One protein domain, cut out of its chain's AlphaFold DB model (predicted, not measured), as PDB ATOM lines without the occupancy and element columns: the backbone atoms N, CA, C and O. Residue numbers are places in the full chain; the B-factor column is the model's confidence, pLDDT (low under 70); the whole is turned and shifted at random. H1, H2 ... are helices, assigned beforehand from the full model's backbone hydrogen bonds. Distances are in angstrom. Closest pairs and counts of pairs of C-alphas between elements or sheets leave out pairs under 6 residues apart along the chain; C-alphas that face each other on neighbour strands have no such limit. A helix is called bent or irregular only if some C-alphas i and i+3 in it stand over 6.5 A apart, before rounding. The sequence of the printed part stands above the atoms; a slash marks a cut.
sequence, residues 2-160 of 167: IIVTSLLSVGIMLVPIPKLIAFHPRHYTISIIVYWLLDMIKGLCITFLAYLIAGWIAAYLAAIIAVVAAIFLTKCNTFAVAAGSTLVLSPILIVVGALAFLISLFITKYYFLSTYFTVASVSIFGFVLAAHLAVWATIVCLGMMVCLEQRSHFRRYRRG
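AT A GLANCE: This is residues 2 to 160 of the 167 residues of an uncharacterized protein of Shimazuella sp. KC615 (UniProt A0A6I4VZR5). Five helical pieces, H2b, H3, H4, H5 and H6, run up and down as a bundle with the short helix H3 in its middle, and the long arm H2a packs slantwise on H3. H2a and H2b are one helix folded back on itself; H1 lies along H2a's last residues, away from the bundle, and residues 20 to 34 stick out. The printed part has 159 residues with six named helices, H1 to H6 in order, and no named strand: all helix. It is compact, with a radius of gyration of the C-alphas of 16.0 A and spans of 50 by 41 by 25 A.

HOW THE PARTS SIT: H2, residues 28 to 74, by its hydrogen bonds was assigned as one helix but is bent, C-alphas 53 and 56 being 9.5 A apart; its arms are H2a, residues 28 to 53, and H2b, residues 56 to 74. H1, residues 2 to 13, forms a hairpin with H2a, touching its residues 42 to 53 alone at a shallow tilt of 1 degrees; the closest C-alphas, of Val 10 and Ile 46, are 6.5 A apart. H3, residues 78 to 89, touches residues 36 to 48 alone of H2a, at a steep tilt of 40 degrees, the same way (C-alphas of Met 40 and Gly 84, 4.4 A). H2b and H3 form a hairpin at 11 degrees, with C-alphas of Ala 70 and Thr 78 closest at 5.5 A. H4, residues 91 to 108, and H5, residues 111 to 129, form a hairpin at a tilt of 35.4 degrees, only just steep; their closest C-alphas, of Ser 104 and Ser 114, are 4.9 A apart. H6, residues 133 to 157, touches H2b, its closest C-alphas, of Tyr 60 and Thr 138, being 6.3 A apart. Every O i to N i+4 pair is within hydrogen-bond range in H1, H4 and H5, against 21 of 22 in H2a, 14 of 15 in H2b, 7 of 8 in H3 and 19 of 21 in H6.

IN THESE COORDINATES: H1 begins at C-alpha 2 (-10.330, 42.827, -9.355). H2a measures 38.4 A and H6 34.4 A from first to last C-alpha. H2b is irregular, C-alphas 71 and 74 being 6.7 A apart; H6 is only just irregular, C-alphas 149 and 152 being 6.7 A apart. H6 ends at C-alpha 157 (-47.872, 20.742, 9.580).

THE WHOLE: The C-alphas farthest apart, of Ile 2 and Gly 160, are 52.2 A apart. The printed part has no cut. The link from H1 to H2 is long, 14 residues; the others are tight. Mean pLDDT of the printed part is 79.1, under 70 in residues 2 to 30, 74 to 75 and 131.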
ATOM      1  N   ILE A   2      -8.928  43.081  -8.943       52.09
ATOM      2  CA  ILE A   2     -10.330  42.827  -9.355       52.09
ATOM      3  C   ILE A   2     -11.109  41.951  -8.348       52.09
ATOM      4  O   ILE A   2     -12.284  42.180  -8.100       52.09
ATOM      5  N   ILE A   3     -10.437  40.995  -7.694       51.56
ATOM      6  CA  ILE A   3     -11.074  40.060  -6.745       51.56
ATOM      7  C   ILE A   3     -11.558  40.771  -5.461       51.56
ATOM      8  O   ILE A   3     -12.570  40.396  -4.867       51.56
ATOM      9  N   VAL A   4     -10.863  41.834  -5.041       47.72
ATOM     10  CA  VAL A   4     -11.169  42.557  -3.794       47.72
ATOM     11  C   VAL A   4     -12.364  43.495  -3.982       47.72
ATOM     12  O   VAL A   4     -13.210  43.587  -3.098       47.72
ATOM     13  N   THR A   5     -12.499  44.126  -5.153       52.28
ATOM     14  CA  THR A   5     -13.660  44.972  -5.477       52.28
ATOM     15  C   THR A   5     -14.932  44.148  -5.679       52.28
ATOM     16  O   THR A   5     -16.005  44.575  -5.254       52.28
ATOM     17  N   SER A   6     -14.826  42.930  -6.222       50.91
ATOM     18  CA  SER A   6     -15.961  42.005  -6.318       50.91
ATOM     19  C   SER A   6     -16.457  41.527  -4.950       50.91
ATOM     20  O   SER A   6     -17.663  41.539  -4.711       50.91
ATOM     21  N   LEU A   7     -15.550  41.210  -4.017       49.59
ATOM     22  CA  LEU A   7     -15.908  40.828  -2.643       49.59
ATOM     23  C   LEU A   7     -16.562  41.983  -1.869       49.59
ATOM     24  O   LEU A   7     -17.528  41.761  -1.141       49.59
ATOM     25  N   LEU A   8     -16.096  43.218  -2.079       48.84
ATOM     26  CA  LEU A   8     -16.705  44.420  -1.502       48.84
ATOM     27  C   LEU A   8     -18.103  44.704  -2.074       48.84
ATOM     28  O   LEU A   8     -19.004  45.043  -1.312       48.84
ATOM     29  N   SER A   9     -18.327  44.500  -3.379       51.44
ATOM     30  CA  SER A   9     -19.660  44.675  -3.987       51.44
ATOM     31  C   SER A   9     -20.684  43.657  -3.470       51.44
ATOM     32  O   SER A   9     -21.819  44.017  -3.156       51.44
ATOM     33  N   VAL A  10     -20.257  42.402  -3.290       52.12
ATOM     34  CA  VAL A  10     -21.083  41.334  -2.714       52.12
ATOM     35  C   VAL A  10     -21.370  41.628  -1.240       52.12
ATOM     36  O   VAL A  10     -22.505  41.461  -0.804       52.12
ATOM     37  N   GLY A  11     -20.391  42.159  -0.497       55.00
ATOM     38  CA  GLY A  11     -20.557  42.600   0.891       55.00
ATOM     39  C   GLY A  11     -21.567  43.741   1.071       55.00
ATOM     40  O   GLY A  11     -22.341  43.717   2.025       55.00
ATOM     41  N   ILE A  12     -21.623  44.701   0.140       53.22
ATOM     42  CA  ILE A  12     -22.582  45.823   0.181       53.22
ATOM     43  C   ILE A  12     -24.006  45.365  -0.190       53.22
ATOM     44  O   ILE A  12     -24.978  45.876   0.360       53.22
ATOM     45  N   MET A  13     -24.168  44.358  -1.059       51.81
ATOM     46  CA  MET A  13     -25.485  43.752  -1.335       51.81
ATOM     47  C   MET A  13     -25.968  42.781  -0.254       51.81
ATOM     48  O   MET A  13     -27.156  42.473  -0.181       51.81
ATOM     49  N   LEU A  14     -25.055  42.328   0.603       53.66
ATOM     50  CA  LEU A  14     -25.335  41.491   1.762       53.66
ATOM     51  C   LEU A  14     -25.918  42.266   2.945       53.66
ATOM     52  O   LEU A  14     -26.159  41.646   3.980       53.66
ATOM     53  N   VAL A  15     -26.154  43.582   2.809       52.59
ATOM     54  CA  VAL A  15     -26.818  44.378   3.845       52.59
ATOM     55  C   VAL A  15     -28.126  43.674   4.215       52.59
ATOM     56  O   VAL A  15     -29.044  43.589   3.386       52.59
ATOM     57  N   PRO A  16     -28.227  43.132   5.443       52.50
ATOM     58  CA  PRO A  16     -29.461  42.537   5.901       52.50
ATOM     59  C   PRO A  16     -30.480  43.666   5.932       52.50
ATOM     60  O   PRO A  16     -30.360  44.578   6.742       52.50
ATOM     61  N   ILE A  17     -31.479  43.630   5.047       52.56
ATOM     62  CA  ILE A  17     -32.702  44.385   5.303       52.56
ATOM     63  C   ILE A  17     -33.335  43.628   6.464       52.56
ATOM     64  O   ILE A  17     -33.792  42.500   6.245       52.56
ATOM     65  N   PRO A  18     -33.288  44.156   7.702       45.88
ATOM     66  CA  PRO A  18     -33.867  43.443   8.818       45.88
ATOM     67  C   PRO A  18     -35.332  43.181   8.482       45.88
ATOM     68  O   PRO A  18     -36.009  44.038   7.907       45.88
ATOM     69  N   LYS A  19     -35.822  41.995   8.853       45.91
ATOM     70  CA  LYS A  19     -37.253  41.737   9.002       45.91
ATOM     71  C   LYS A  19     -37.804  42.798   9.959       45.91
ATOM     72  O   LYS A  19     -37.849  42.584  11.167       45.91
ATOM     73  N   LEU A  20     -38.196  43.953   9.426       41.53
ATOM     74  CA  LEU A  20     -38.989  44.969  10.104       41.53
ATOM     75  C   LEU A  20     -40.394  44.382  10.251       41.53
ATOM     76  O   LEU A  20     -41.347  44.770   9.593       41.53
ATOM     77  N   ILE A  21     -40.507  43.390  11.137       46.06
ATOM     78  CA  ILE A  21     -41.774  42.852  11.641       46.06
ATOM     79  C   ILE A  21     -42.480  43.897  12.527       46.06
ATOM     80  O   ILE A  21     -43.612  43.705  12.955       46.06
ATOM     81  N   ALA A  22     -41.870  45.057  12.753       43.47
ATOM     82  CA  ALA A  22     -42.481  46.169  13.449       43.47
ATOM     83  C   ALA A  22     -42.618  47.351  12.490       43.47
ATOM     84  O   ALA A  22     -41.726  48.175  12.453       43.47
ATOM     85  N   PHE A  23     -43.694  47.427  11.705       42.56
ATOM     86  CA  PHE A  23     -44.452  48.674  11.543       42.56
ATOM     87  C   PHE A  23     -45.786  48.401  10.823       42.56
ATOM     88  O   PHE A  23     -45.872  48.284   9.608       42.56
ATOM     89  N   HIS A  24     -46.838  48.374  11.642       41.19
ATOM     90  CA  HIS A  24     -48.241  48.645  11.319       41.19
ATOM     91  C   HIS A  24     -49.151  47.517  10.752       41.19
ATOM     92  O   HIS A  24     -48.992  47.069   9.620       41.19
ATOM     93  N   PRO A  25     -50.204  47.108  11.501       48.75
ATOM     94  CA  PRO A  25     -51.014  45.913  11.227       48.75
ATOM     95  C   PRO A  25     -52.133  46.084  10.176       48.75
ATOM     96  O   PRO A  25     -53.009  45.228  10.095       48.75
ATOM     97  N   ARG A  26     -52.151  47.157   9.368       48.88
ATOM     98  CA  ARG A  26     -53.333  47.503   8.542       48.88
ATOM     99  C   ARG A  26     -53.207  47.246   7.030       48.88
ATOM    100  O   ARG A  26     -54.226  47.230   6.352       48.88
ATOM    101  N   HIS A  27     -52.007  46.957   6.511       48.31
ATOM    102  CA  HIS A  27     -51.765  46.652   5.086       48.31
ATOM    103  C   HIS A  27     -50.886  45.396   4.907       48.31
ATOM    104  O   HIS A  27     -49.750  45.451   4.433       48.31
ATOM    105  N   TYR A  28     -51.410  44.244   5.330       57.78
ATOM    106  CA  TYR A  28     -50.655  42.986   5.434       57.78
ATOM    107  C   TYR A  28     -50.289  42.347   4.081       57.78
ATOM    108  O   TYR A  28     -49.238  41.732   3.967       57.78
ATOM    109  N   THR A  29     -51.113  42.480   3.039       61.12
ATOM    110  CA  THR A  29     -50.903  41.748   1.773       61.12
ATOM    111  C   THR A  29     -49.880  42.420   0.858       61.12
ATOM    112  O   THR A  29     -49.029  41.748   0.281       61.12
ATOM    113  N   ILE A  30     -49.932  43.752   0.754       63.69
ATOM    114  CA  ILE A  30     -49.057  44.530  -0.139       63.69
ATOM    115  C   ILE A  30     -47.608  44.470   0.354       63.69
ATOM    116  O   ILE A  30     -46.690  44.270  -0.437       63.69
ATOM    117  N   SER A  31     -47.398  44.566   1.670       71.44
ATOM    118  CA  SER A  31     -46.062  44.506   2.267       71.44
ATOM    119  C   SER A  31     -45.389  43.150   2.031       71.44
ATOM    120  O   SER A  31     -44.234  43.118   1.614       71.44
ATOM    121  N   ILE A  32     -46.109  42.032   2.193       74.50
ATOM    122  CA  ILE A  32     -45.563  40.680   1.965       74.50
ATOM    123  C   ILE A  32     -45.054  40.510   0.529       74.50
ATOM    124  O   ILE A  32     -43.952  39.998   0.334       74.50
ATOM    125  N   ILE A  33     -45.827  40.954  -0.468       78.19
ATOM    126  CA  ILE A  33     -45.453  40.832  -1.885       78.19
ATOM    127  C   ILE A  33     -44.209  41.675  -2.185       78.19
ATOM    128  O   ILE A  33     -43.287  41.197  -2.845       78.19
ATOM    129  N   VAL A  34     -44.146  42.903  -1.659       80.94
ATOM    130  CA  VAL A  34     -42.990  43.794  -1.844       80.94
ATOM    131  C   VAL A  34     -41.728  43.193  -1.226       80.94
ATOM    132  O   VAL A  34     -40.693  43.159  -1.884       80.94
ATOM    133  N   TYR A  35     -41.795  42.658  -0.003       79.25
ATOM    134  CA  TYR A  35     -40.637  41.999   0.614       79.25
ATOM    135  C   TYR A  35     -40.194  40.758  -0.160       79.25
ATOM    136  O   TYR A  35     -38.995  40.534  -0.320       79.25
ATOM    137  N   TRP A  36     -41.144  39.981  -0.683       83.25
ATOM    138  CA  TRP A  36     -40.842  38.814  -1.506       83.25
ATOM    139  C   TRP A  36     -40.112  39.206  -2.798       83.25
ATOM    140  O   TRP A  36     -39.086  38.618  -3.132       83.25
ATOM    141  N   LEU A  37     -40.581  40.259  -3.476       85.19
ATOM    142  CA  LEU A  37     -39.921  40.823  -4.656       85.19
ATOM    143  C   LEU A  37     -38.527  41.372  -4.334       85.19
ATOM    144  O   LEU A  37     -37.589  41.108  -5.077       85.19
ATOM    145  N   LEU A  38     -38.364  42.098  -3.226       85.50
ATOM    146  CA  LEU A  38     -37.063  42.633  -2.818       85.50
ATOM    147  C   LEU A  38     -36.047  41.520  -2.538       85.50
ATOM    148  O   LEU A  38     -34.896  41.622  -2.958       85.50
ATOM    149  N   ASP A  39     -36.460  40.447  -1.865       86.25
ATOM    150  CA  ASP A  39     -35.588  39.300  -1.607       86.25
ATOM    151  C   ASP A  39     -35.235  38.552  -2.904       86.25
ATOM    152  O   ASP A  39     -34.085  38.147  -3.089       86.25
ATOM    153  N   MET A  40     -36.173  38.454  -3.851       88.88
ATOM    154  CA  MET A  40     -35.901  37.918  -5.186       88.88
ATOM    155  C   MET A  40     -34.895  38.780  -5.964       88.88
ATOM    156  O   MET A  40     -33.937  38.251  -6.530       88.88
ATOM    157  N   ILE A  41     -35.055  40.107  -5.948       88.81
ATOM    158  CA  ILE A  41     -34.140  41.044  -6.616       88.81
ATOM    159  C   ILE A  41     -32.724  40.931  -6.042       88.81
ATOM    160  O   ILE A  41     -31.766  40.954  -6.807       88.81
ATOM    161  N   LYS A  42     -32.558  40.745  -4.726       86.38
ATOM    162  CA  LYS A  42     -31.226  40.532  -4.129       86.38
ATOM    163  C   LYS A  42     -30.536  39.291  -4.693       86.38
ATOM    164  O   LYS A  42     -29.375  39.375  -5.086       86.38
ATOM    165  N   GLY A  43     -31.244  38.159  -4.756       86.12
ATOM    166  CA  GLY A  43     -30.702  36.921  -5.327       86.12
ATOM    167  C   GLY A  43     -30.287  37.098  -6.788       86.12
ATOM    168  O   GLY A  43     -29.179  36.724  -7.178       86.12
ATOM    169  N   LEU A  44     -31.141  37.766  -7.569       90.56
ATOM    170  CA  LEU A  44     -30.871  38.114  -8.964       90.56
ATOM    171  C   LEU A  44     -29.629  39.003  -9.089       90.56
ATOM    172  O   LEU A  44     -28.720  38.684  -9.843       90.56
ATOM    173  N   CYS A  45     -29.545  40.091  -8.329       88.44
ATOM    174  CA  CYS A  45     -28.431  41.024  -8.430       88.44
ATOM    175  C   CYS A  45     -27.089  40.400  -8.023       88.44
ATOM    176  O   CYS A  45     -26.095  40.607  -8.715       88.44
ATOM    177  N   ILE A  46     -27.053  39.615  -6.938       87.75
ATOM    178  CA  ILE A  46     -25.822  38.955  -6.471       87.75
ATOM    179  C   ILE A  46     -25.306  37.977  -7.533       87.75
ATOM    180  O   ILE A  46     -24.119  37.976  -7.863       87.75
ATOM    181  N   THR A  47     -26.197  37.159  -8.097       89.06
ATOM    182  CA  THR A  47     -25.826  36.175  -9.124       89.06
ATOM    183  C   THR A  47     -25.460  36.824 -10.451       89.06
ATOM    184  O   THR A  47     -24.477  36.421 -11.073       89.06
ATOM    185  N   PHE A  48     -26.187  37.862 -10.859       89.19
ATOM    186  CA  PHE A  48     -25.919  38.598 -12.089       89.19
ATOM    187  C   PHE A  48     -24.595  39.369 -12.031       89.19
ATOM    188  O   PHE A  48     -23.810  39.312 -12.974       89.19
ATOM    189  N   LEU A  49     -24.283  40.026 -10.910       86.38
ATOM    190  CA  LEU A  49     -22.986  40.687 -10.729       86.38
ATOM    191  C   LEU A  49     -21.832  39.685 -10.773       86.38
ATOM    192  O   LEU A  49     -20.832  39.927 -11.446       86.38
ATOM    193  N   ALA A  50     -21.974  38.538 -10.107       87.38
ATOM    194  CA  ALA A  50     -20.954  37.496 -10.150       87.38
ATOM    195  C   ALA A  50     -20.748  36.943 -11.568       87.38
ATOM    196  O   ALA A  50     -19.607  36.724 -11.984       87.38
ATOM    197  N   TYR A  51     -21.840  36.782 -12.319       87.31
ATOM    198  CA  TYR A  51     -21.798  36.398 -13.724       87.31
ATOM    199  C   TYR A  51     -21.010  37.403 -14.573       87.31
ATOM    200  O   TYR A  51     -20.130  36.999 -15.330       87.31
ATOM    201  N   LEU A  52     -21.265  38.706 -14.410       87.50
ATOM    202  CA  LEU A  52     -20.568  39.755 -15.162       87.50
ATOM    203  C   LEU A  52     -19.064  39.824 -14.855       87.50
ATOM    204  O   LEU A  52     -18.279  40.169 -15.732       87.50
ATOM    205  N   ILE A  53     -18.657  39.513 -13.623       84.75
ATOM    206  CA  ILE A  53     -17.265  39.679 -13.178       84.75
ATOM    207  C   ILE A  53     -16.392  38.479 -13.556       84.75
ATOM    208  O   ILE A  53     -15.249  38.656 -13.971       84.75
ATOM    209  N   ALA A  54     -16.896  37.259 -13.361       84.88
ATOM    210  CA  ALA A  54     -16.083  36.043 -13.450       84.88
ATOM    211  C   ALA A  54     -16.787  34.883 -14.183       84.88
ATOM    212  O   ALA A  54     -16.325  33.740 -14.143       84.88
ATOM    213  N   GLY A  55     -17.883  35.172 -14.891       86.81
ATOM    214  CA  GLY A  55     -18.574  34.233 -15.769       86.81
ATOM    215  C   GLY A  55     -19.428  33.191 -15.040       86.81
ATOM    216  O   GLY A  55     -19.805  33.337 -13.876       86.81
ATOM    217  N   TRP A  56     -19.746  32.105 -15.750       86.12
ATOM    218  CA  TRP A  56     -20.697  31.077 -15.303       86.12
ATOM    219  C   TRP A  56     -20.314  30.402 -13.979       86.12
ATOM    220  O   TRP A  56     -21.170  30.205 -13.122       86.12
ATOM    221  N   ILE A  57     -19.028  30.096 -13.771       85.56
ATOM    222  CA  ILE A  57     -18.553  29.419 -12.553       85.56
ATOM    223  C   ILE A  57     -18.775  30.300 -11.316       85.56
ATOM    224  O   ILE A  57     -19.240  29.821 -10.280       85.56
ATOM    225  N   ALA A  58     -18.493  31.599 -11.432       85.25
ATOM    226  CA  ALA A  58     -18.734  32.543 -10.351       85.25
ATOM    227  C   ALA A  58     -20.229  32.744 -10.089       85.25
ATOM    228  O   ALA A  58     -20.622  32.831  -8.929       85.25
ATOM    229  N   ALA A  59     -21.067  32.742 -11.129       87.81
ATOM    230  CA  ALA A  59     -22.520  32.804 -10.978       87.81
ATOM    231  C   ALA A  59     -23.067  31.613 -10.169       87.81
ATOM    232  O   ALA A  59     -23.884  31.796  -9.267       87.81
ATOM    233  N   TYR A  60     -22.570  30.402 -10.440       88.69
ATOM    234  CA  TYR A  60     -22.942  29.188  -9.709       88.69
ATOM    235  C   TYR A  60     -22.569  29.257  -8.225       88.69
ATOM    236  O   TYR A  60     -23.407  28.985  -7.362       88.69
ATOM    237  N   LEU A  61     -21.338  29.670  -7.918       87.31
ATOM    238  CA  LEU A  61     -20.883  29.847  -6.536       87.31
ATOM    239  C   LEU A  61     -21.650  30.968  -5.827       87.31
ATOM    240  O   LEU A  61     -22.084  30.794  -4.690       87.31
ATOM    241  N   ALA A  62     -21.872  32.093  -6.505       88.19
ATOM    242  CA  ALA A  62     -22.609  33.222  -5.959       88.19
ATOM    243  C   ALA A  62     -24.070  32.874  -5.660       88.19
ATOM    244  O   ALA A  62     -24.596  33.337  -4.654       88.19
ATOM    245  N   ALA A  63     -24.710  32.022  -6.466       88.12
ATOM    246  CA  ALA A  63     -26.069  31.556  -6.199       88.12
ATOM    247  C   ALA A  63     -26.149  30.778  -4.880       88.12
ATOM    248  O   ALA A  63     -27.029  31.042  -4.058       88.12
ATOM    249  N   ILE A  64     -25.200  29.863  -4.651       89.25
ATOM    250  CA  ILE A  64     -25.111  29.097  -3.403       89.25
ATOM    251  C   ILE A  64     -24.844  30.045  -2.231       89.25
ATOM    252  O   ILE A  64     -25.564  30.012  -1.235       89.25
ATOM    253  N   ILE A  65     -23.856  30.936  -2.361       87.88
ATOM    254  CA  ILE A  65     -23.498  31.898  -1.310       87.88
ATOM    255  C   ILE A  65     -24.677  32.822  -0.983       87.88
ATOM    256  O   ILE A  65     -24.929  33.071   0.193       87.88
ATOM    257  N   ALA A  66     -25.436  33.286  -1.980       86.56
ATOM    258  CA  ALA A  66     -26.609  34.136  -1.780       86.56
ATOM    259  C   ALA A  66     -27.686  33.438  -0.936       86.56
ATOM    260  O   ALA A  66     -28.254  34.048  -0.031       86.56
ATOM    261  N   VAL A  67     -27.944  32.149  -1.178       86.75
ATOM    262  CA  VAL A  67     -28.923  31.381  -0.391       86.75
ATOM    263  C   VAL A  67     -28.394  31.037   1.002       86.75
ATOM    264  O   VAL A  67     -29.132  31.154   1.978       86.75
ATOM    265  N   VAL A  68     -27.107  30.707   1.141       86.12
ATOM    266  CA  VAL A  68     -26.472  30.535   2.461       86.12
ATOM    267  C   VAL A  68     -26.568  31.828   3.276       86.12
ATOM    268  O   VAL A  68     -26.956  31.808   4.445       86.12
ATOM    269  N   ALA A  69     -26.282  32.969   2.651       80.81
ATOM    270  CA  ALA A  69     -26.427  34.285   3.255       80.81
ATOM    271  C   ALA A  69     -27.881  34.605   3.631       80.81
ATOM    272  O   ALA A  69     -28.131  35.215   4.675       80.81
ATOM    273  N   ALA A  70     -28.848  34.167   2.820       82.44
ATOM    274  CA  ALA A  70     -30.269  34.290   3.130       82.44
ATOM    275  C   ALA A  70     -30.640  33.546   4.425       82.44
ATOM    276  O   ALA A  70     -31.309  34.119   5.285       82.44
ATOM    277  N   ILE A  71     -30.132  32.319   4.600       81.31
ATOM    278  CA  ILE A  71     -30.390  31.479   5.781       81.31
ATOM    279  C   ILE A  71     -29.741  32.059   7.043       81.31
ATOM    280  O   ILE A  71     -30.411  32.233   8.063       81.31
ATOM    281  N   PHE A  72     -28.432  32.321   7.002       76.69
ATOM    282  CA  PHE A  72     -27.647  32.562   8.217       76.69
ATOM    283  C   PHE A  72     -27.516  34.039   8.595       76.69
ATOM    284  O   PHE A  72     -27.507  34.357   9.783       76.69
ATOM    285  N   LEU A  73     -27.408  34.939   7.613       70.81
ATOM    286  CA  LEU A  73     -27.049  36.343   7.854       70.81
ATOM    287  C   LEU A  73     -28.269  37.262   7.838       70.81
ATOM    288  O   LEU A  73     -28.445  38.082   8.734       70.81
ATOM    289  N   THR A  74     -29.122  37.126   6.824       66.50
ATOM    290  CA  THR A  74     -30.173  38.119   6.555       66.50
ATOM    291  C   THR A  74     -31.563  37.684   7.022       66.50
ATOM    292  O   THR A  74     -32.443  38.531   7.179       66.50
ATOM    293  N   LYS A  75     -31.773  36.386   7.301       69.38
ATOM    294  CA  LYS A  75     -33.092  35.797   7.619       69.38
ATOM    295  C   LYS A  75     -34.172  36.183   6.592       69.38
ATOM    296  O   LYS A  75     -35.350  36.303   6.955       69.38
ATOM    297  N   CYS A  76     -33.767  36.400   5.343       72.31
ATOM    298  CA  CYS A  76     -34.636  36.665   4.198       72.31
ATOM    299  C   CYS A  76     -35.410  35.404   3.796       72.31
ATOM    300  O   CYS A  76     -35.119  34.310   4.273       72.31
ATOM    301  N   ASN A  77     -36.408  35.542   2.924       82.50
ATOM    302  CA  ASN A  77     -37.097  34.371   2.386       82.50
ATOM    303  C   ASN A  77     -36.173  33.638   1.399       82.50
ATOM    304  O   ASN A  77     -35.970  34.108   0.276       82.50
ATOM    305  N   THR A  78     -35.609  32.492   1.798       85.31
ATOM    306  CA  THR A  78     -34.635  31.773   0.955       85.31
ATOM    307  C   THR A  78     -35.243  31.302  -0.353       85.31
ATOM    308  O   THR A  78     -34.545  31.282  -1.361       85.31
ATOM    309  N   PHE A  79     -36.543  30.996  -0.370       88.31
ATOM    310  CA  PHE A  79     -37.254  30.615  -1.584       88.31
ATOM    311  C   PHE A  79     -37.270  31.762  -2.601       88.31
ATOM    312  O   PHE A  79     -37.000  31.534  -3.777       88.31
ATOM    313  N   ALA A  80     -37.511  33.000  -2.152       88.31
ATOM    314  CA  ALA A  80     -37.486  34.178  -3.021       88.31
ATOM    315  C   ALA A  80     -36.073  34.448  -3.561       88.31
ATOM    316  O   ALA A  80     -35.891  34.633  -4.764       88.31
ATOM    317  N   VAL A  81     -35.061  34.394  -2.688       88.38
ATOM    318  CA  VAL A  81     -33.653  34.576  -3.080       88.38
ATOM    319  C   VAL A  81     -33.222  33.492  -4.072       88.38
ATOM    320  O   VAL A  81     -32.622  33.802  -5.097       88.38
ATOM    321  N   ALA A  82     -33.569  32.227  -3.817       89.38
ATOM    322  CA  ALA A  82     -33.268  31.107  -4.705       89.38
ATOM    323  C   ALA A  82     -33.974  31.243  -6.061       89.38
ATOM    324  O   ALA A  82     -33.359  30.979  -7.093       89.38
ATOM    325  N   ALA A  83     -35.230  31.697  -6.080       89.69
ATOM    326  CA  ALA A  83     -35.967  31.984  -7.308       89.69
ATOM    327  C   ALA A  83     -35.282  33.082  -8.138       89.69
ATOM    328  O   ALA A  83     -35.085  32.911  -9.342       89.69
ATOM    329  N   GLY A  84     -34.849  34.170  -7.492       88.50
ATOM    330  CA  GLY A  84     -34.111  35.256  -8.137       88.50
ATOM    331  C   GLY A  84     -32.767  34.810  -8.705       88.50
ATOM    332  O   GLY A  84     -32.455  35.098  -9.858       88.50
ATOM    333  N   SER A  85     -32.005  34.033  -7.933       89.81
ATOM    334  CA  SER A  85     -30.754  33.423  -8.388       89.81
ATOM    335  C   SER A  85     -30.976  32.490  -9.583       89.81
ATOM    336  O   SER A  85     -30.253  32.554 -10.574       89.81
ATOM    337  N   THR A  86     -32.007  31.643  -9.526       89.75
ATOM    338  CA  THR A  86     -32.319  30.677 -10.593       89.75
ATOM    339  C   THR A  86     -32.720  31.374 -11.890       89.75
ATOM    340  O   THR A  86     -32.381  30.881 -12.960       89.75
ATOM    341  N   LEU A  87     -33.373  32.537 -11.813       91.81
ATOM    342  CA  LEU A  87     -33.744  33.333 -12.984       91.81
ATOM    343  C   LEU A  87     -32.520  33.733 -13.819       91.81
ATOM    344  O   LEU A  87     -32.589  33.697 -15.045       91.81
ATOM    345  N   VAL A  88     -31.394  34.048 -13.169       89.56
ATOM    346  CA  VAL A  88     -30.128  34.366 -13.849       89.56
ATOM    347  C   VAL A  88     -29.494  33.120 -14.466       89.56
ATOM    348  O   VAL A  88     -28.977  33.191 -15.578       89.56
ATOM    349  N   LEU A  89     -29.540  31.974 -13.775       86.88
ATOM    350  CA  LEU A  89     -28.997  30.720 -14.310       86.88
ATOM    351  C   LEU A  89     -29.801  30.213 -15.512       86.88
ATOM    352  O   LEU A  89     -29.223  29.749 -16.491       86.88
ATOM    353  N   SER A  90     -31.129  30.232 -15.411       88.12
ATOM    354  CA  SER A  90     -32.025  29.810 -16.479       88.12
ATOM    355  C   SER A  90     -33.435  30.384 -16.288       88.12
ATOM    356  O   SER A  90     -34.171  29.954 -15.390       88.12
ATOM    357  N   PRO A  91     -33.883  31.281 -17.183       89.00
ATOM    358  CA  PRO A  91     -35.232  31.835 -17.126       89.00
ATOM    359  C   PRO A  91     -36.317  30.785 -17.426       89.00
ATOM    360  O   PRO A  91     -37.476  30.960 -17.063       89.00
ATOM    361  N   ILE A  92     -35.970  29.658 -18.051       88.94
ATOM    362  CA  ILE A  92     -36.935  28.587 -18.341       88.94
ATOM    363  C   ILE A  92     -37.308  27.846 -17.049       88.94
ATOM    364  O   ILE A  92     -38.478  27.556 -16.802       88.94
ATOM    365  N   LEU A  93     -36.321  27.598 -16.184       87.12
ATOM    366  CA  LEU A  93     -36.517  26.919 -14.903       87.12
ATOM    367  C   LEU A  93     -37.433  27.706 -13.960       87.12
ATOM    368  O   LEU A  93     -38.239  27.095 -13.257       87.12
ATOM    369  N   ILE A  94     -37.369  29.043 -13.973       90.62
ATOM    370  CA  ILE A  94     -38.262  29.856 -13.137       90.62
ATOM    371  C   ILE A  94     -39.713  29.798 -13.623       90.62
ATOM    372  O   ILE A  94     -40.615  29.742 -12.794       90.62
ATOM    373  N   VAL A  95     -39.955  29.740 -14.938       90.12
ATOM    374  CA  VAL A  95     -41.315  29.607 -15.489       90.12
ATOM    375  C   VAL A  95     -41.921  28.268 -15.081       90.12
ATOM    376  O   VAL A  95     -43.042  28.222 -14.574       90.12
ATOM    377  N   VAL A  96     -41.158  27.181 -15.226       90.44
ATOM    378  CA  VAL A  96     -41.587  25.844 -14.796       90.44
ATOM    379  C   VAL A  96     -41.848  25.813 -13.288       90.44
ATOM    380  O   VAL A  96     -42.880  25.308 -12.850       90.44
ATOM    381  N   GLY A  97     -40.950  26.397 -12.491       89.44
ATOM    382  CA  GLY A  97     -41.115  26.494 -11.044       89.44
ATOM    383  C   GLY A  97     -42.348  27.304 -10.638       89.44
ATOM    384  O   GLY A  97     -43.116  26.860  -9.793       89.44
ATOM    385  N   ALA A  98     -42.585  28.454 -11.269       89.44
ATOM    386  CA  ALA A  98     -43.746  29.295 -10.995       89.44
ATOM    387  C   ALA A  98     -45.064  28.588 -11.342       89.44
ATOM    388  O   ALA A  98     -46.010  28.645 -10.558       89.44
ATOM    389  N   LEU A  99     -45.118  27.876 -12.473       91.56
ATOM    390  CA  LEU A  99     -46.283  27.073 -12.852       91.56
ATOM    391  C   LEU A  99     -46.529  25.939 -11.854       91.56
ATOM    392  O   LEU A  99     -47.650  25.792 -11.366       91.56
ATOM    393  N   ALA A 100     -45.490  25.181 -11.497       91.50
ATOM    394  CA  ALA A 100     -45.590  24.115 -10.502       91.50
ATOM    395  C   ALA A 100     -46.055  24.653  -9.139       91.50
ATOM    396  O   ALA A 100     -46.929  24.057  -8.503       91.50
ATOM    397  N   PHE A 101     -45.534  25.811  -8.728       89.31
ATOM    398  CA  PHE A 101     -45.930  26.492  -7.501       89.31
ATOM    399  C   PHE A 101     -47.408  26.893  -7.528       89.31
ATOM    400  O   PHE A 101     -48.144  26.624  -6.579       89.31
ATOM    401  N   LEU A 102     -47.868  27.510  -8.618       88.50
ATOM    402  CA  LEU A 102     -49.244  27.990  -8.739       88.50
ATOM    403  C   LEU A 102     -50.244  26.828  -8.765       88.50
ATOM    404  O   LEU A 102     -51.229  26.842  -8.026       88.50
ATOM    405  N   ILE A 103     -49.953  25.787  -9.553       89.75
ATOM    406  CA  ILE A 103     -50.774  24.573  -9.650       89.75
ATOM    407  C   ILE A 103     -50.838  23.877  -8.288       89.75
ATOM    408  O   ILE A 103     -51.922  23.559  -7.794       89.75
ATOM    409  N   SER A 104     -49.690  23.681  -7.635       87.94
ATOM    410  CA  SER A 104     -49.654  23.031  -6.327       87.94
ATOM    411  C   SER A 104     -50.346  23.862  -5.250       87.94
ATOM    412  O   SER A 104     -50.988  23.286  -4.367       87.94
ATOM    413  N   LEU A 105     -50.253  25.193  -5.307       85.31
ATOM    414  CA  LEU A 105     -50.937  26.080  -4.370       85.31
ATOM    415  C   LEU A 105     -52.458  26.000  -4.543       85.31
ATOM    416  O   LEU A 105     -53.172  25.943  -3.543       85.31
ATOM    417  N   PHE A 106     -52.943  25.935  -5.786       86.44
ATOM    418  CA  PHE A 106     -54.370  25.821  -6.086       86.44
ATOM    419  C   PHE A 106     -54.970  24.511  -5.555       86.44
ATOM    420  O   PHE A 106     -56.054  24.516  -4.976       86.44
ATOM    421  N   ILE A 107     -54.234  23.402  -5.681       86.62
ATOM    422  CA  ILE A 107     -54.681  22.076  -5.229       86.62
ATOM    423  C   ILE A 107     -54.599  21.943  -3.704       86.62
ATOM    424  O   ILE A 107     -55.532  21.470  -3.062       86.62
ATOM    425  N   THR A 108     -53.467  22.330  -3.111       84.00
ATOM    426  CA  THR A 108     -53.168  21.989  -1.711       84.00
ATOM    427  C   THR A 108     -53.610  23.058  -0.720       84.00
ATOM    428  O   THR A 108     -53.838  22.734   0.441       84.00
ATOM    429  N   LYS A 109     -53.718  24.328  -1.137       82.81
ATOM    430  CA  LYS A 109     -53.935  25.497  -0.258       82.81
ATOM    431  C   LYS A 109     -52.892  25.657   0.867       82.81
ATOM    432  O   LYS A 109     -53.097  26.438   1.800       82.81
ATOM    433  N   TYR A 110     -51.753  24.961   0.771       80.00
ATOM    434  CA  TYR A 110     -50.639  25.038   1.716       80.00
ATOM    435  C   TYR A 110     -49.389  25.580   1.020       80.00
ATOM    436  O   TYR A 110     -48.809  24.920   0.158       80.00
ATOM    437  N   TYR A 111     -48.918  26.755   1.453       80.56
ATOM    438  CA  TYR A 111     -47.691  27.373   0.927       80.56
ATOM    439  C   TYR A 111     -46.483  26.439   1.050       80.56
ATOM    440  O   TYR A 111     -45.728  26.257   0.101       80.56
ATOM    441  N   PHE A 112     -46.349  25.796   2.213       82.50
ATOM    442  CA  PHE A 112     -45.295  24.828   2.485       82.50
ATOM    443  C   PHE A 112     -45.270  23.696   1.467       82.50
ATOM    444  O   PHE A 112     -44.219  23.379   0.935       82.50
ATOM    445  N   LEU A 113     -46.416  23.079   1.194       83.06
ATOM    446  CA  LEU A 113     -46.448  21.901   0.335       83.06
ATOM    447  C   LEU A 113     -46.117  22.290  -1.108       83.06
ATOM    448  O   LEU A 113     -45.345  21.602  -1.774       83.06
ATOM    449  N   SER A 114     -46.612  23.454  -1.534       87.00
ATOM    450  CA  SER A 114     -46.308  24.019  -2.842       87.00
ATOM    451  C   SER A 114     -44.817  24.302  -3.050       87.00
ATOM    452  O   SER A 114     -44.281  23.991  -4.117       87.00
ATOM    453  N   THR A 115     -44.093  24.793  -2.036       86.69
ATOM    454  CA  THR A 115     -42.644  24.997  -2.183       86.69
ATOM    455  C   THR A 115     -41.885  23.681  -2.376       86.69
ATOM    456  O   THR A 115     -41.006  23.639  -3.234       86.69
ATOM    457  N   TYR A 116     -42.251  22.583  -1.698       89.00
ATOM    458  CA  TYR A 116     -41.622  21.270  -1.952       89.00
ATOM    459  C   TYR A 116     -41.895  20.756  -3.360       89.00
ATOM    460  O   TYR A 116     -40.966  20.314  -4.034       89.00
ATOM    461  N   PHE A 117     -43.146  20.835  -3.824       89.38
ATOM    462  CA  PHE A 117     -43.492  20.422  -5.186       89.38
ATOM    463  C   PHE A 117     -42.764  21.255  -6.239       89.38
ATOM    464  O   PHE A 117     -42.312  20.720  -7.253       89.38
ATOM    465  N   THR A 118     -42.586  22.547  -5.972       91.44
ATOM    466  CA  THR A 118     -41.821  23.449  -6.835       91.44
ATOM    467  C   THR A 118     -40.356  23.051  -6.884       91.44
ATOM    468  O   THR A 118     -39.817  22.867  -7.970       91.44
ATOM    469  N   VAL A 119     -39.715  22.852  -5.729       90.88
ATOM    470  CA  VAL A 119     -38.310  22.426  -5.660       90.88
ATOM    471  C   VAL A 119     -38.114  21.080  -6.355       90.88
ATOM    472  O   VAL A 119     -37.162  20.929  -7.118       90.88
ATOM    473  N   ALA A 120     -39.022  20.123  -6.154       90.94
ATOM    474  CA  ALA A 120     -38.974  18.828  -6.822       90.94
ATOM    475  C   ALA A 120     -39.104  18.974  -8.346       90.94
ATOM    476  O   ALA A 120     -38.286  18.428  -9.083       90.94
ATOM    477  N   SER A 121     -40.070  19.767  -8.817       91.12
ATOM    478  CA  SER A 121     -40.284  20.016 -10.247       91.12
ATOM    479  C   SER A 121     -39.073  20.702 -10.879       91.12
ATOM    480  O   SER A 121     -38.531  20.202 -11.858       91.12
ATOM    481  N   VAL A 122     -38.587  21.796 -10.286       90.81
ATOM    482  CA  VAL A 122     -37.395  22.526 -10.750       90.81
ATOM    483  C   VAL A 122     -36.166  21.619 -10.756       90.81
ATOM    484  O   VAL A 122     -35.377  21.684 -11.692       90.81
ATOM    485  N   SER A 123     -36.016  20.734  -9.768       90.56
ATOM    486  CA  SER A 123     -34.907  19.775  -9.734       90.56
ATOM    487  C   SER A 123     -34.999  18.769 -10.880       90.56
ATOM    488  O   SER A 123     -34.035  18.614 -11.623       90.56
ATOM    489  N   ILE A 124     -36.161  18.133 -11.074       90.50
ATOM    490  CA  ILE A 124     -36.383  17.145 -12.144       90.50
ATOM    491  C   ILE A 124     -36.181  17.786 -13.521       90.50
ATOM    492  O   ILE A 124     -35.427  17.266 -14.339       90.50
ATOM    493  N   PHE A 125     -36.794  18.945 -13.768       89.50
ATOM    494  CA  PHE A 125     -36.611  19.669 -15.025       89.50
ATOM    495  C   PHE A 125     -35.180  20.181 -15.194       89.50
ATOM    496  O   PHE A 125     -34.666  20.182 -16.308       89.50
ATOM    497  N   GLY A 126     -34.509  20.563 -14.106       85.94
ATOM    498  CA  GLY A 126     -33.098  20.939 -14.108       85.94
ATOM    499  C   GLY A 126     -32.190  19.807 -14.576       85.94
ATOM    500  O   GLY A 126     -31.292  20.050 -15.379       85.94
ATOM    501  N   PHE A 127     -32.468  18.572 -14.150       87.19
ATOM    502  CA  PHE A 127     -31.753  17.390 -14.631       87.19
ATOM    503  C   PHE A 127     -31.979  17.123 -16.122       87.19
ATOM    504  O   PHE A 127     -31.054  16.706 -16.809       87.19
ATOM    505  N   VAL A 128     -33.184  17.384 -16.636       86.88
ATOM    506  CA  VAL A 128     -33.512  17.152 -18.053       86.88
ATOM    507  C   VAL A 128     -32.946  18.249 -18.964       86.88
ATOM    508  O   VAL A 128     -32.466  17.946 -20.053       86.88
ATOM    509  N   LEU A 129     -32.999  19.521 -18.548       81.12
ATOM    510  CA  LEU A 129     -32.595  20.657 -19.389       81.12
ATOM    511  C   LEU A 129     -31.093  20.948 -19.364       81.12
ATOM    512  O   LEU A 129     -30.556  21.443 -20.354       81.12
ATOM    513  N   ALA A 130     -30.417  20.742 -18.233       72.75
ATOM    514  CA  ALA A 130     -29.024  21.147 -18.105       72.75
ATOM    515  C   ALA A 130     -28.077  20.018 -18.527       72.75
ATOM    516  O   ALA A 130     -28.111  18.931 -17.965       72.75
ATOM    517  N   ALA A 131     -27.173  20.306 -19.464       66.00
ATOM    518  CA  ALA A 131     -26.116  19.377 -19.874       66.00
ATOM    519  C   ALA A 131     -24.886  19.409 -18.941       66.00
ATOM    520  O   ALA A 131     -24.028  18.529 -18.999       66.00
ATOM    521  N   HIS A 132     -24.770  20.431 -18.085       80.25
ATOM    522  CA  HIS A 132     -23.587  20.657 -17.255       80.25
ATOM    523  C   HIS A 132     -23.794  20.204 -15.809       80.25
ATOM    524  O   HIS A 132     -24.672  20.701 -15.103       80.25
ATOM    525  N   LEU A 133     -22.887  19.350 -15.334       84.38
ATOM    526  CA  LEU A 133     -22.891  18.788 -13.979       84.38
ATOM    527  C   LEU A 133     -22.845  19.871 -12.881       84.38
ATOM    528  O   LEU A 133     -23.446  19.712 -11.821       84.38
ATOM    529  N   ALA A 134     -22.208  21.014 -13.160       82.50
ATOM    530  CA  ALA A 134     -22.185  22.167 -12.259       82.50
ATOM    531  C   ALA A 134     -23.586  22.757 -12.006       82.50
ATOM    532  O   ALA A 134     -23.894  23.129 -10.877       82.50
ATOM    533  N   VAL A 135     -24.450  22.797 -13.026       83.44
ATOM    534  CA  VAL A 135     -25.826  23.305 -12.904       83.44
ATOM    535  C   VAL A 135     -26.688  22.336 -12.097       83.44
ATOM    536  O   VAL A 135     -27.518  22.754 -11.296       83.44
ATOM    537  N   TRP A 136     -26.468  21.031 -12.250       88.50
ATOM    538  CA  TRP A 136     -27.155  20.041 -11.421       88.50
ATOM    539  C   TRP A 136     -26.774  20.192  -9.953       88.50
ATOM    540  O   TRP A 136     -27.649  20.257  -9.092       88.50
ATOM    541  N   ALA A 137     -25.475  20.319  -9.670       88.00
ATOM    542  CA  ALA A 137     -24.988  20.512  -8.312       88.00
ATOM    543  C   ALA A 137     -25.565  21.786  -7.672       88.00
ATOM    544  O   ALA A 137     -25.987  21.741  -6.515       88.00
ATOM    545  N   THR A 138     -25.647  22.901  -8.410       88.38
ATOM    546  CA  THR A 138     -26.241  24.139  -7.882       88.38
ATOM    547  C   THR A 138     -27.735  24.003  -7.635       88.38
ATOM    548  O   THR A 138     -28.179  24.342  -6.542       88.38
ATOM    549  N   ILE A 139     -28.512  23.477  -8.587       89.12
ATOM    550  CA  ILE A 139     -29.967  23.310  -8.431       89.12
ATOM    551  C   ILE A 139     -30.276  22.408  -7.234       89.12
ATOM    552  O   ILE A 139     -31.110  22.757  -6.399       89.12
ATOM    553  N   VAL A 140     -29.562  21.288  -7.102       89.88
ATOM    554  CA  VAL A 140     -29.722  20.370  -5.968       89.88
ATOM    555  C   VAL A 140     -29.341  21.051  -4.654       89.88
ATOM    556  O   VAL A 140     -30.077  20.937  -3.677       89.88
ATOM    557  N   CYS A 141     -28.229  21.791  -4.615       90.38
ATOM    558  CA  CYS A 141     -27.790  22.496  -3.412       90.38
ATOM    559  C   CYS A 141     -28.810  23.559  -2.970       90.38
ATOM    560  O   CYS A 141     -29.222  23.573  -1.808       90.38
ATOM    561  N   LEU A 142     -29.286  24.388  -3.905       89.69
ATOM    562  CA  LEU A 142     -30.306  25.411  -3.661       89.69
ATOM    563  C   LEU A 142     -31.621  24.776  -3.192       89.69
ATOM    564  O   LEU A 142     -32.189  25.192  -2.183       89.69
ATOM    565  N   GLY A 143     -32.074  23.727  -3.881       88.62
ATOM    566  CA  GLY A 143     -33.284  22.993  -3.529       88.62
ATOM    567  C   GLY A 143     -33.203  22.357  -2.141       88.62
ATOM    568  O   GLY A 143     -34.139  22.473  -1.349       88.62
ATOM    569  N   MET A 144     -32.066  21.743  -1.799       89.81
ATOM    570  CA  MET A 144     -31.834  21.214  -0.455       89.81
ATOM    571  C   MET A 144     -31.874  22.324   0.594       89.81
ATOM    572  O   MET A 144     -32.557  22.160   1.600       89.81
ATOM    573  N   MET A 145     -31.203  23.455   0.368       89.00
ATOM    574  CA  MET A 145     -31.181  24.578   1.311       89.00
ATOM    575  C   MET A 145     -32.576  25.140   1.599       89.00
ATOM    576  O   MET A 145     -32.934  25.306   2.767       89.00
ATOM    577  N   VAL A 146     -33.393  25.339   0.562       88.19
ATOM    578  CA  VAL A 146     -34.795  25.759   0.717       88.19
ATOM    579  C   VAL A 146     -35.584  24.715   1.516       88.19
ATOM    580  O   VAL A 146     -36.276  25.045   2.479       88.19
ATOM    581  N   CYS A 147     -35.430  23.429   1.189       87.25
ATOM    582  CA  CYS A 147     -36.079  22.340   1.922       87.25
ATOM    583  C   CYS A 147     -35.641  22.258   3.396       87.25
ATOM    584  O   CYS A 147     -36.440  21.842   4.242       87.25
ATOM    585  N   LEU A 148     -34.390  22.611   3.713       86.88
ATOM    586  CA  LEU A 148     -33.849  22.616   5.074       86.88
ATOM    587  C   LEU A 148     -34.473  23.721   5.928       86.88
ATOM    588  O   LEU A 148     -34.897  23.426   7.048       86.88
ATOM    589  N   GLU A 149     -34.577  24.951   5.414       83.88
ATOM    590  CA  GLU A 149     -35.249  26.053   6.126       83.88
ATOM    591  C   GLU A 149     -36.707  25.684   6.436       83.88
ATOM    592  O   GLU A 149     -37.230  25.879   7.543       83.88
ATOM    593  N   GLN A 150     -37.337  25.033   5.465       83.06
ATOM    594  CA  GLN A 150     -38.743  24.701   5.508       83.06
ATOM    595  C   GLN A 150     -39.072  23.553   6.490       83.06
ATOM    596  O   GLN A 150     -40.221  23.397   6.904       83.06
ATOM    597  N   ARG A 151     -38.078  22.815   7.012       81.94
ATOM    598  CA  ARG A 151     -38.281  21.751   8.026       81.94
ATOM    599  C   ARG A 151     -39.051  22.213   9.267       81.94
ATOM    600  O   ARG A 151     -39.773  21.420   9.877       81.94
ATOM    601  N   SER A 152     -38.907  23.479   9.654       77.50
ATOM    602  CA  SER A 152     -39.629  24.049  10.798       77.50
ATOM    603  C   SER A 152     -41.150  24.071  10.571       77.50
ATOM    604  O   SER A 152     -41.912  23.699  11.468       77.50
ATOM    605  N   HIS A 153     -41.579  24.405   9.354       78.38
ATOM    606  CA  HIS A 153     -42.968  24.368   8.903       78.38
ATOM    607  C   HIS A 153     -43.482  22.933   8.757       78.38
ATOM    608  O   HIS A 153     -44.588  22.635   9.200       78.38
ATOM    609  N   PHE A 154     -42.657  21.997   8.270       78.88
ATOM    610  CA  PHE A 154     -43.040  20.578   8.210       78.88
ATOM    611  C   PHE A 154     -43.422  20.035   9.591       78.88
ATOM    612  O   PHE A 154     -44.403  19.307   9.758       78.88
ATOM    613  N   ARG A 155     -42.660  20.426  10.620       82.50
ATOM    614  CA  ARG A 155     -42.920  20.016  12.003       82.50
ATOM    615  C   ARG A 155     -44.233  20.593  12.547       82.50
ATOM    616  O   ARG A 155     -44.859  19.937  13.376       82.50
ATOM    617  N   ARG A 156     -44.647  21.786  12.102       80.88
ATOM    618  CA  ARG A 156     -45.941  22.405  12.451       80.88
ATOM    619  C   ARG A 156     -47.099  21.769  11.690       80.88
ATOM    620  O   ARG A 156     -48.106  21.448  12.318       80.88
ATOM    621  N   TYR A 157     -46.915  21.485  10.401       80.81
ATOM    622  CA  TYR A 157     -47.872  20.742   9.580       80.81
ATOM    623  C   TYR A 157     -48.183  19.367  10.178       80.81
ATOM    624  O   TYR A 157     -49.345  19.042  10.403       80.81
ATOM    625  N   ARG A 158     -47.153  18.602  10.571       82.06
ATOM    626  CA  ARG A 158     -47.336  17.298  11.236       82.06
ATOM    627  C   ARG A 158     -48.099  17.395  12.568       82.06
ATOM    628  O   ARG A 158     -48.660  16.404  13.018       82.06
ATOM    629  N   ARG A 159     -48.113  18.570  13.205       82.94
ATOM    630  CA  ARG A 159     -48.855  18.854  14.445       82.94
ATOM    631  C   ARG A 159     -50.244  19.461  14.198       82.94
ATOM    632  O   ARG A 159     -50.915  19.788  15.166       82.94
ATOM    633  N   GLY A 160     -50.657  19.649  12.940       80.00
ATOM    634  CA  GLY A 160     -51.947  20.253  12.585       80.00
ATOM    635  C   GLY A 160     -52.052  21.757  12.864       80.00
ATOM    636  O   GLY A 160     -53.151  22.295  12.876       80.00
TER     637      GLY A 160